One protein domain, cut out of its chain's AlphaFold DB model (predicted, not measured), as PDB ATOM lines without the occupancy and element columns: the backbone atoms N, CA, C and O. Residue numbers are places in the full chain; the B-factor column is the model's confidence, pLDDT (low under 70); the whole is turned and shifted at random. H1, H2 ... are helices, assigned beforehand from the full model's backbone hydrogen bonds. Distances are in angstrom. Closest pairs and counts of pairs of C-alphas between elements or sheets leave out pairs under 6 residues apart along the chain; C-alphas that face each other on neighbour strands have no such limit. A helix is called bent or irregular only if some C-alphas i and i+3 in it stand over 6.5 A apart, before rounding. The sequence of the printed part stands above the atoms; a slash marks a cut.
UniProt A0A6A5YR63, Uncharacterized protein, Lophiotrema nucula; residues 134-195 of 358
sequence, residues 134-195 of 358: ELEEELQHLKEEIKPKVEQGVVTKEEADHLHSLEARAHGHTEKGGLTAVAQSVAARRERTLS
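This is residues 134 to 195 of the 358 residues of an uncharacterized protein of Lophiotrema nucula (UniProt A0A6A5YR63). Three helices zigzag back and forth in a small elongated bundle: H2 and H3 run nearly antiparallel, with H3 slid lengthwise past H2, and the kinked H1 crosses slantwise over both. The first part of H1 packs on the last part of H2, and the second half of H1 reaches the first half of H3. The printed part has 62 residues with three named helices, H1, H2 and H3 in chain order, and no named strand; the class is all helix. It is compact, with a radius of gyration of the C-alphas of 11.2 A, and spans 38 by 19 by 18 A.

Start with the longest helix, H1, residues 134 to 152, which has a kink of 33 degrees near residue 145. It is only just irregular: C-alphas 145 and 148 are 6.8 A apart. H2, residues 157 to 171, touches it and forms a helical hairpin with it; look at the closest C-alphas, Leu 135 and Ala 170, 5.7 A apart. These two run opposite ways at a steep tilt of 36 degrees, only just past shallow. H3, residues 179 to 195, touches H1 with residues 179 to 186 alone, and H1 touches it with residues 143 to 150 alone. Their closest C-alphas are Val 150 and Ala 183, 5.6 A apart; they run the same way at a steep tilt of 45 degrees. H2 and H3 touch as a second helical hairpin, opposite ways at a shallow tilt of 19 degrees, closest at the C-alphas of Ala 160 and Gln 184, 5.2 A. In H2 and H3 every O i to N i+4 pair is within hydrogen-bond range; in H1, 12 of 15.

Find C-alpha 134 at (53.108, 47.571, 57.010); from there H1 runs 29.3 A to C-alpha 152. H2 begins at C-alpha 157, (36.793, 34.616, 43.998), and covers 20.9 A. H3 covers 24.2 A and ends at C-alpha 195, (28.313, 26.811, 36.621).

The two C-alphas farthest apart are those of Glu 134 and Ser 195, 38.2 A. The link from H1 to H2 is tight, 4 residues, and that from H2 to H3 is short, 7 residues. The printed part has no cut, and no printed residue of this model has a pLDDT under 70.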
ATOM      1  N   GLU A 134      54.415  46.993  56.680       81.50
ATOM      2  CA  GLU A 134      53.108  47.571  57.010       81.50
ATOM      3  C   GLU A 134      51.923  46.748  56.463       81.50
ATOM      4  O   GLU A 134      50.846  46.771  57.046       81.50
ATOM      5  N   LEU A 135      52.106  45.993  55.371       88.06
ATOM      6  CA  LEU A 135      51.066  45.118  54.810       88.06
ATOM      7  C   LEU A 135      51.039  43.729  55.465       88.06
ATOM      8  O   LEU A 135      50.120  42.955  55.207       88.06
ATOM      9  N   GLU A 136      52.032  43.383  56.287       88.88
ATOM     10  CA  GLU A 136      52.126  42.054  56.899       88.88
ATOM     11  C   GLU A 136      51.048  41.845  57.970       88.88
ATOM     12  O   GLU A 136      50.452  40.769  58.043       88.88
ATOM     13  N   GLU A 137      50.710  42.895  58.722       93.00
ATOM     14  CA  GLU A 137      49.616  42.868  59.699       93.00
ATOM     15  C   GLU A 137      48.253  42.668  59.016       93.00
ATOM     16  O   GLU A 137      47.462  41.814  59.429       93.00
ATOM     17  N   GLU A 138      47.997  43.396  57.921       94.12
ATOM     18  CA  GLU A 138      46.772  43.247  57.122       94.12
ATOM     19  C   GLU A 138      46.697  41.849  56.489       94.12
ATOM     20  O   GLU A 138      45.645  41.202  56.512       94.12
ATOM     21  N   LEU A 139      47.831  41.331  55.994       94.31
ATOM     22  CA  LEU A 139      47.928  39.971  55.470       94.31
ATOM     23  C   LEU A 139      47.584  38.932  56.534       94.31
ATOM     24  O   LEU A 139      46.877  37.969  56.239       94.31
ATOM     25  N   GLN A 140      48.098  39.095  57.750       95.69
ATOM     26  CA  GLN A 140      47.885  38.148  58.835       95.69
ATOM     27  C   GLN A 140      46.422  38.144  59.288       95.69
ATOM     28  O   GLN A 140      45.825  37.070  59.377       95.69
ATOM     29  N   HIS A 141      45.813  39.322  59.448       96.50
ATOM     30  CA  HIS A 141      44.384  39.448  59.745       96.50
ATOM     31  C   HIS A 141      43.518  38.785  58.662       96.50
ATOM     32  O   HIS A 141      42.621  37.993  58.956       96.50
ATOM     33  N   LEU A 142      43.818  39.039  57.384       95.62
ATOM     34  CA  LEU A 142      43.083  38.444  56.271       95.62
ATOM     35  C   LEU A 142      43.285  36.920  56.184       95.62
ATOM     36  O   LEU A 142      42.341  36.182  55.893       95.62
ATOM     37  N   LYS A 143      44.498  36.421  56.468       96.94
ATOM     38  CA  LYS A 143      44.779  34.979  56.569       96.94
ATOM     39  C   LYS A 143      43.931  34.335  57.668       96.94
ATOM     40  O   LYS A 143      43.396  33.248  57.448       96.94
ATOM     41  N   GLU A 144      43.780  34.989  58.816       97.81
ATOM     42  CA  GLU A 144      42.941  34.508  59.919       97.81
ATOM     43  C   GLU A 144      41.452  34.483  59.549       97.81
ATOM     44  O   GLU A 144      40.775  33.494  59.836       97.81
ATOM     45  N   GLU A 145      40.954  35.500  58.839       97.75
ATOM     46  CA  GLU A 145      39.560  35.552  58.378       97.75
ATOM     47  C   GLU A 145      39.247  34.488  57.306       97.75
ATOM     48  O   GLU A 145      38.196  33.839  57.335       97.75
ATOM     49  N   ILE A 146      40.159  34.283  56.348       97.19
ATOM     50  CA  ILE A 146      39.944  33.381  55.206       97.19
ATOM     51  C   ILE A 146      40.164  31.912  55.581       97.19
ATOM     52  O   ILE A 146      39.517  31.035  55.003       97.19
ATOM     53  N   LYS A 147      41.019  31.611  56.563       97.81
ATOM     54  CA  LYS A 147      41.316  30.232  56.986       97.81
ATOM     55  C   LYS A 147      40.065  29.368  57.250       97.81
ATOM     56  O   LYS A 147      39.950  28.323  56.604       97.81
ATOM     57  N   PRO A 148      39.088  29.772  58.088       97.81
ATOM     58  CA  PRO A 148      37.873  28.978  58.286       97.81
ATOM     59  C   PRO A 148      37.006  28.877  57.017       97.81
ATOM     60  O   PRO A 148      36.388  27.838  56.780       97.81
ATOM     61  N   LYS A 149      36.982  29.907  56.155       97.94
ATOM     62  CA  LYS A 149      36.234  29.882  54.882       97.94
ATOM     63  C   LYS A 149      36.826  28.871  53.894       97.94
ATOM     64  O   LYS A 149      36.077  28.204  53.174       97.94
ATOM     65  N   VAL A 150      38.154  28.729  53.875       97.25
ATOM     66  CA  VAL A 150      38.877  27.727  53.072       97.25
ATOM     67  C   VAL A 150      38.518  26.314  53.522       97.25
ATOM     68  O   VAL A 150      38.159  25.492  52.679       97.25
ATOM     69  N   GLU A 151      38.553  26.046  54.830       96.44
ATOM     70  CA  GLU A 151      38.206  24.737  55.409       96.44
ATOM     71  C   GLU A 151      36.751  24.343  55.110       96.44
ATOM     72  O   GLU A 151      36.465  23.196  54.771       96.44
ATOM     73  N   GLN A 152      35.838  25.315  55.153       96.06
ATOM     74  CA  GLN A 152      34.424  25.124  54.823       96.06
ATOM     75  C   GLN A 152      34.146  25.063  53.311       96.06
ATOM     76  O   GLN A 152      33.057  24.663  52.899       96.06
ATOM     77  N   GLY A 153      35.099  25.457  52.464       95.94
ATOM     78  CA  GLY A 153      34.921  25.484  51.013       95.94
ATOM     79  C   GLY A 153      34.059  26.643  50.490       95.94
ATOM     80  O   GLY A 153      33.538  26.555  49.377       95.94
ATOM     81  N   VAL A 154      33.884  27.710  51.276       96.94
ATOM     82  CA  VAL A 154      32.959  28.831  50.995       96.94
ATOM     83  C   VAL A 154      33.656  30.117  50.547       96.94
ATOM     84  O   VAL A 154      33.008  31.155  50.447       96.94
ATOM     85  N   VAL A 155      34.949  30.054  50.241       97.69
ATOM     86  CA  VAL A 155      35.730  31.202  49.753       97.69
ATOM     87  C   VAL A 155      35.144  31.736  48.445       97.69
ATOM     88  O   VAL A 155      34.767  30.952  47.563       97.69
ATOM     89  N   THR A 156      35.032  33.058  48.319       96.81
ATOM     90  CA  THR A 156      34.662  33.713  47.055       96.81
ATOM     91  C   THR A 156      35.894  34.017  46.200       96.81
ATOM     92  O   THR A 156      37.031  33.991  46.671       96.81
ATOM     93  N   LYS A 157      35.688  34.289  44.907       96.44
ATOM     94  CA  LYS A 157      36.793  34.616  43.998       96.44
ATOM     95  C   LYS A 157      37.482  35.917  44.413       96.44
ATOM     96  O   LYS A 157      38.702  35.990  44.414       96.44
ATOM     97  N   GLU A 158      36.692  36.898  44.835       96.88
ATOM     98  CA  GLU A 158      37.160  38.211  45.270       96.88
ATOM     99  C   GLU A 158      38.039  38.100  46.520       96.88
ATOM    100  O   GLU A 158      39.093  38.721  46.573       96.88
ATOM    101  N   GLU A 159      37.651  37.269  47.494       97.31
ATOM    102  CA  GLU A 159      38.445  37.007  48.702       97.31
ATOM    103  C   GLU A 159      39.782  36.334  48.365       97.31
ATOM    104  O   GLU A 159      40.831  36.733  48.873       97.31
ATOM    105  N   ALA A 160      39.762  35.330  47.480       97.25
ATOM    106  CA  ALA A 160      40.966  34.622  47.059       97.25
ATOM    107  C   ALA A 160      41.930  35.522  46.262       97.25
ATOM    108  O   ALA A 160      43.140  35.483  46.492       97.25
ATOM    109  N   ASP A 161      41.405  36.354  45.357       96.81
ATOM    110  CA  ASP A 161      42.194  37.306  44.569       96.81
ATOM    111  C   ASP A 161      42.730  38.455  45.438       96.81
ATOM    112  O   ASP A 161      43.871  38.890  45.257       96.81
ATOM    113  N   HIS A 162      41.947  38.913  46.421       97.19
ATOM    114  CA  HIS A 162      42.381  39.920  47.388       97.19
ATOM    115  C   HIS A 162      43.545  39.401  48.242       97.19
ATOM    116  O   HIS A 162      44.584  40.059  48.310       97.19
ATOM    117  N   LEU A 163      43.429  38.185  48.792       97.12
ATOM    118  CA  LEU A 163      44.505  37.531  49.542       97.12
ATOM    119  C   LEU A 163      45.764  37.324  48.685       97.12
ATOM    120  O   LEU A 163      46.870  37.595  49.148       97.12
ATOM    121  N   HIS A 164      45.602  36.919  47.421       96.00
ATOM    122  CA  HIS A 164      46.713  36.758  46.479       96.00
ATOM    123  C   HIS A 164      47.445  38.068  46.199       96.00
ATOM    124  O   HIS A 164      48.672  38.119  46.253       96.00
ATOM    125  N   SER A 165      46.698  39.140  45.935       94.69
ATOM    126  CA  SER A 165      47.258  40.474  45.714       94.69
ATOM    127  C   SER A 165      47.993  41.000  46.949       94.69
ATOM    128  O   SER A 165      49.044  41.632  46.829       94.69
ATOM    129  N   LEU A 166      47.461  40.750  48.146       94.62
ATOM    130  CA  LEU A 166      48.062  41.202  49.397       94.62
ATOM    131  C   LEU A 166      49.348  40.421  49.708       94.62
ATOM    132  O   LEU A 166      50.382  41.033  49.956       94.62
ATOM    133  N   GLU A 167      49.337  39.094  49.564       93.12
ATOM    134  CA  GLU A 167      50.532  38.256  49.739       93.12
ATOM    135  C   GLU A 167      51.623  38.589  48.710       93.12
ATOM    136  O   GLU A 167      52.788  38.755  49.068       93.12
ATOM    137  N   ALA A 168      51.250  38.764  47.438       90.81
ATOM    138  CA  ALA A 168      52.190  39.139  46.386       90.81
ATOM    139  C   ALA A 168      52.826  40.515  46.633       90.81
ATOM    140  O   ALA A 168      53.991  40.709  46.295       90.81
ATOM    141  N   ARG A 169      52.099  41.463  47.242       89.31
ATOM    142  CA  ARG A 169      52.651  42.773  47.630       89.31
ATOM    143  C   ARG A 169      53.503  42.708  48.897       89.31
ATOM    144  O   ARG A 169      54.516  43.395  48.961       89.31
ATOM    145  N   ALA A 170      53.115  41.897  49.879       88.38
ATOM    146  CA  ALA A 170      53.829  41.768  51.147       88.38
ATOM    147  C   ALA A 170      55.141  40.977  51.011       88.38
ATOM    148  O   ALA A 170      56.157  41.383  51.565       88.38
ATOM    149  N   HIS A 171      55.144  39.878  50.252       87.69
ATOM    150  CA  HIS A 171      56.299  38.976  50.138       87.69
ATOM    151  C   HIS A 171      56.937  38.957  48.746       87.69
ATOM    152  O   HIS A 171      58.007  38.380  48.555       87.69
ATOM    153  N   GLY A 172      56.292  39.547  47.739       86.69
ATOM    154  CA  GLY A 172      56.781  39.499  46.362       86.69
ATOM    155  C   GLY A 172      56.530  38.200  45.617       86.69
ATOM    156  O   GLY A 172      56.888  38.087  44.444       86.69
ATOM    157  N   HIS A 173      55.947  37.217  46.285       87.81
ATOM    158  CA  HIS A 173      55.571  35.936  45.725       87.81
ATOM    159  C   HIS A 173      54.434  35.344  46.552       87.81
ATOM    160  O   HIS A 173      54.236  35.713  47.706       87.81
ATOM    161  N   THR A 174      53.732  34.370  45.987       89.56
ATOM    162  CA  THR A 174      52.779  33.546  46.735       89.56
ATOM    163  C   THR A 174      53.365  32.171  46.987       89.56
ATOM    164  O   THR A 174      53.901  31.547  46.064       89.56
ATOM    165  N   GLU A 175      53.274  31.688  48.220       89.81
ATOM    166  CA  GLU A 175      53.802  30.375  48.581       89.81
ATOM    167  C   GLU A 175      53.058  29.253  47.842       89.81
ATOM    168  O   GLU A 175      51.825  29.154  47.858       89.81
ATOM    169  N   LYS A 176      53.803  28.359  47.177       91.38
ATOM    170  CA  LYS A 176      53.211  27.203  46.491       91.38
ATOM    171  C   LYS A 176      52.601  26.255  47.521       91.38
ATOM    172  O   LYS A 176      53.321  25.662  48.315       91.38
ATOM    173  N   GLY A 177      51.280  26.091  47.474       93.62
ATOM    174  CA  GLY A 177      50.538  25.279  48.445       93.62
ATOM    175  C   GLY A 177      50.203  26.004  49.752       93.62
ATOM    176  O   GLY A 177      49.601  25.391  50.630       93.62
ATOM    177  N   GLY A 178      50.542  27.292  49.871       96.44
ATOM    178  CA  GLY A 178      50.113  28.134  50.985       96.44
ATOM    179  C   GLY A 178      48.604  28.398  50.973       96.44
ATOM    180  O   GLY A 178      47.892  28.044  50.027       96.44
ATOM    181  N   LEU A 179      48.110  29.059  52.026       97.00
ATOM    182  CA  LEU A 179      46.678  29.314  52.232       97.00
ATOM    183  C   LEU A 179      46.015  29.980  51.016       97.00
ATOM    184  O   LEU A 179      44.922  29.587  50.623       97.00
ATOM    185  N   THR A 180      46.704  30.920  50.375       96.69
ATOM    186  CA  THR A 180      46.248  31.628  49.173       96.69
ATOM    187  C   THR A 180      46.044  30.706  47.976       96.69
ATOM    188  O   THR A 180      45.017  30.779  47.304       96.69
ATOM    189  N   ALA A 181      46.987  29.794  47.718       96.31
ATOM    190  CA  ALA A 181      46.859  28.824  46.633       96.31
ATOM    191  C   ALA A 181      45.676  27.872  46.882       96.31
ATOM    192  O   ALA A 181      44.933  27.527  45.959       96.31
ATOM    193  N   VAL A 182      45.463  27.479  48.144       97.44
ATOM    194  CA  VAL A 182      44.305  26.668  48.542       97.44
ATOM    195  C   VAL A 182      43.004  27.464  48.385       97.44
ATOM    196  O   VAL A 182      42.049  26.941  47.813       97.44
ATOM    197  N   ALA A 183      42.972  28.731  48.805       97.19
ATOM    198  CA  ALA A 183      41.828  29.629  48.654       97.19
ATOM    199  C   ALA A 183      41.418  29.803  47.183       97.19
ATOM    200  O   ALA A 183      40.246  29.614  46.853       97.19
ATOM    201  N   GLN A 184      42.376  30.046  46.281       97.62
ATOM    202  CA  GLN A 184      42.123  30.122  44.837       97.62
ATOM    203  C   GLN A 184      41.586  28.801  44.268       97.62
ATOM    204  O   GLN A 184      40.636  28.800  43.484       97.62
ATOM    205  N   SER A 185      42.143  27.661  44.688       96.50
ATOM    206  CA  SER A 185      41.663  26.336  44.269       96.50
ATOM    207  C   SER A 185      40.221  26.074  44.721       96.50
ATOM    208  O   SER A 185      39.393  25.596  43.937       96.50
ATOM    209  N   VAL A 186      39.891  26.435  45.964       97.00
ATOM    210  CA  VAL A 186      38.537  26.325  46.526       97.00
ATOM    211  C   VAL A 186      37.557  27.222  45.773       97.00
ATOM    212  O   VAL A 186      36.517  26.726  45.332       97.00
ATOM    213  N   ALA A 187      37.902  28.494  45.558       96.88
ATOM    214  CA  ALA A 187      37.076  29.438  44.810       96.88
ATOM    215  C   ALA A 187      36.811  28.942  43.375       96.88
ATOM    216  O   ALA A 187      35.658  28.849  42.951       96.88
ATOM    217  N   ALA A 188      37.850  28.495  42.661       94.88
ATOM    218  CA  ALA A 188      37.725  27.948  41.308       94.88
ATOM    219  C   ALA A 188      36.920  26.635  41.254       94.88
ATOM    220  O   ALA A 188      36.267  26.327  40.250       94.88
ATOM    221  N   ARG A 189      36.967  25.812  42.310       94.56
ATOM    222  CA  ARG A 189      36.129  24.607  42.415       94.56
ATOM    223  C   ARG A 189      34.661  24.981  42.614       94.56
ATOM    224  O   ARG A 189      33.806  24.396  41.955       94.56
ATOM    225  N   ARG A 190      34.380  25.971  43.462       92.62
ATOM    226  CA  ARG A 190      33.025  26.479  43.708       92.62
ATOM    227  C   ARG A 190      32.413  27.128  42.465       92.62
ATOM    228  O   ARG A 190      31.259  26.856  42.144       92.62
ATOM    229  N   GLU A 191      33.181  27.930  41.730       91.56
ATOM    230  CA  GLU A 191      32.741  28.541  40.465       91.56
ATOM    231  C   GLU A 191      32.340  27.470  39.438       91.56
ATOM    232  O   GLU A 191      31.289  27.566  38.797       91.56
ATOM    233  N   ARG A 192      33.115  26.380  39.356       89.88
ATOM    234  CA  ARG A 192      32.773  25.223  38.517       89.88
ATOM    235  C   ARG A 192      31.479  24.545  38.955       89.88
ATOM    236  O   ARG A 192      30.650  24.244  38.102       89.88
ATOM    237  N   THR A 193      31.272  24.312  40.250       88.62
ATOM    238  CA  THR A 193      30.035  23.669  40.725       88.62
ATOM    239  C   THR A 193      28.803  24.543  40.505       88.62
ATOM    240  O   THR A 193      27.765  24.022  40.106       88.62
ATOM    241  N   LEU A 194      28.923  25.863  40.690       85.06
ATOM    242  CA  LEU A 194      27.839  26.820  40.431       85.06
ATOM    243  C   LEU A 194      27.498  26.912  38.938       85.06
ATOM    244  O   LEU A 194      26.327  26.982  38.570       85.06
ATOM    245  N   SER A 195      28.511  26.841  38.074       82.81
ATOM    246  CA  SER A 195      28.313  26.811  36.621       82.81
ATOM    247  C   SER A 195      27.602  25.532  36.156       82.81
ATOM    248  O   SER A 195      26.828  25.563  35.203       82.81
TER     249      SER A 195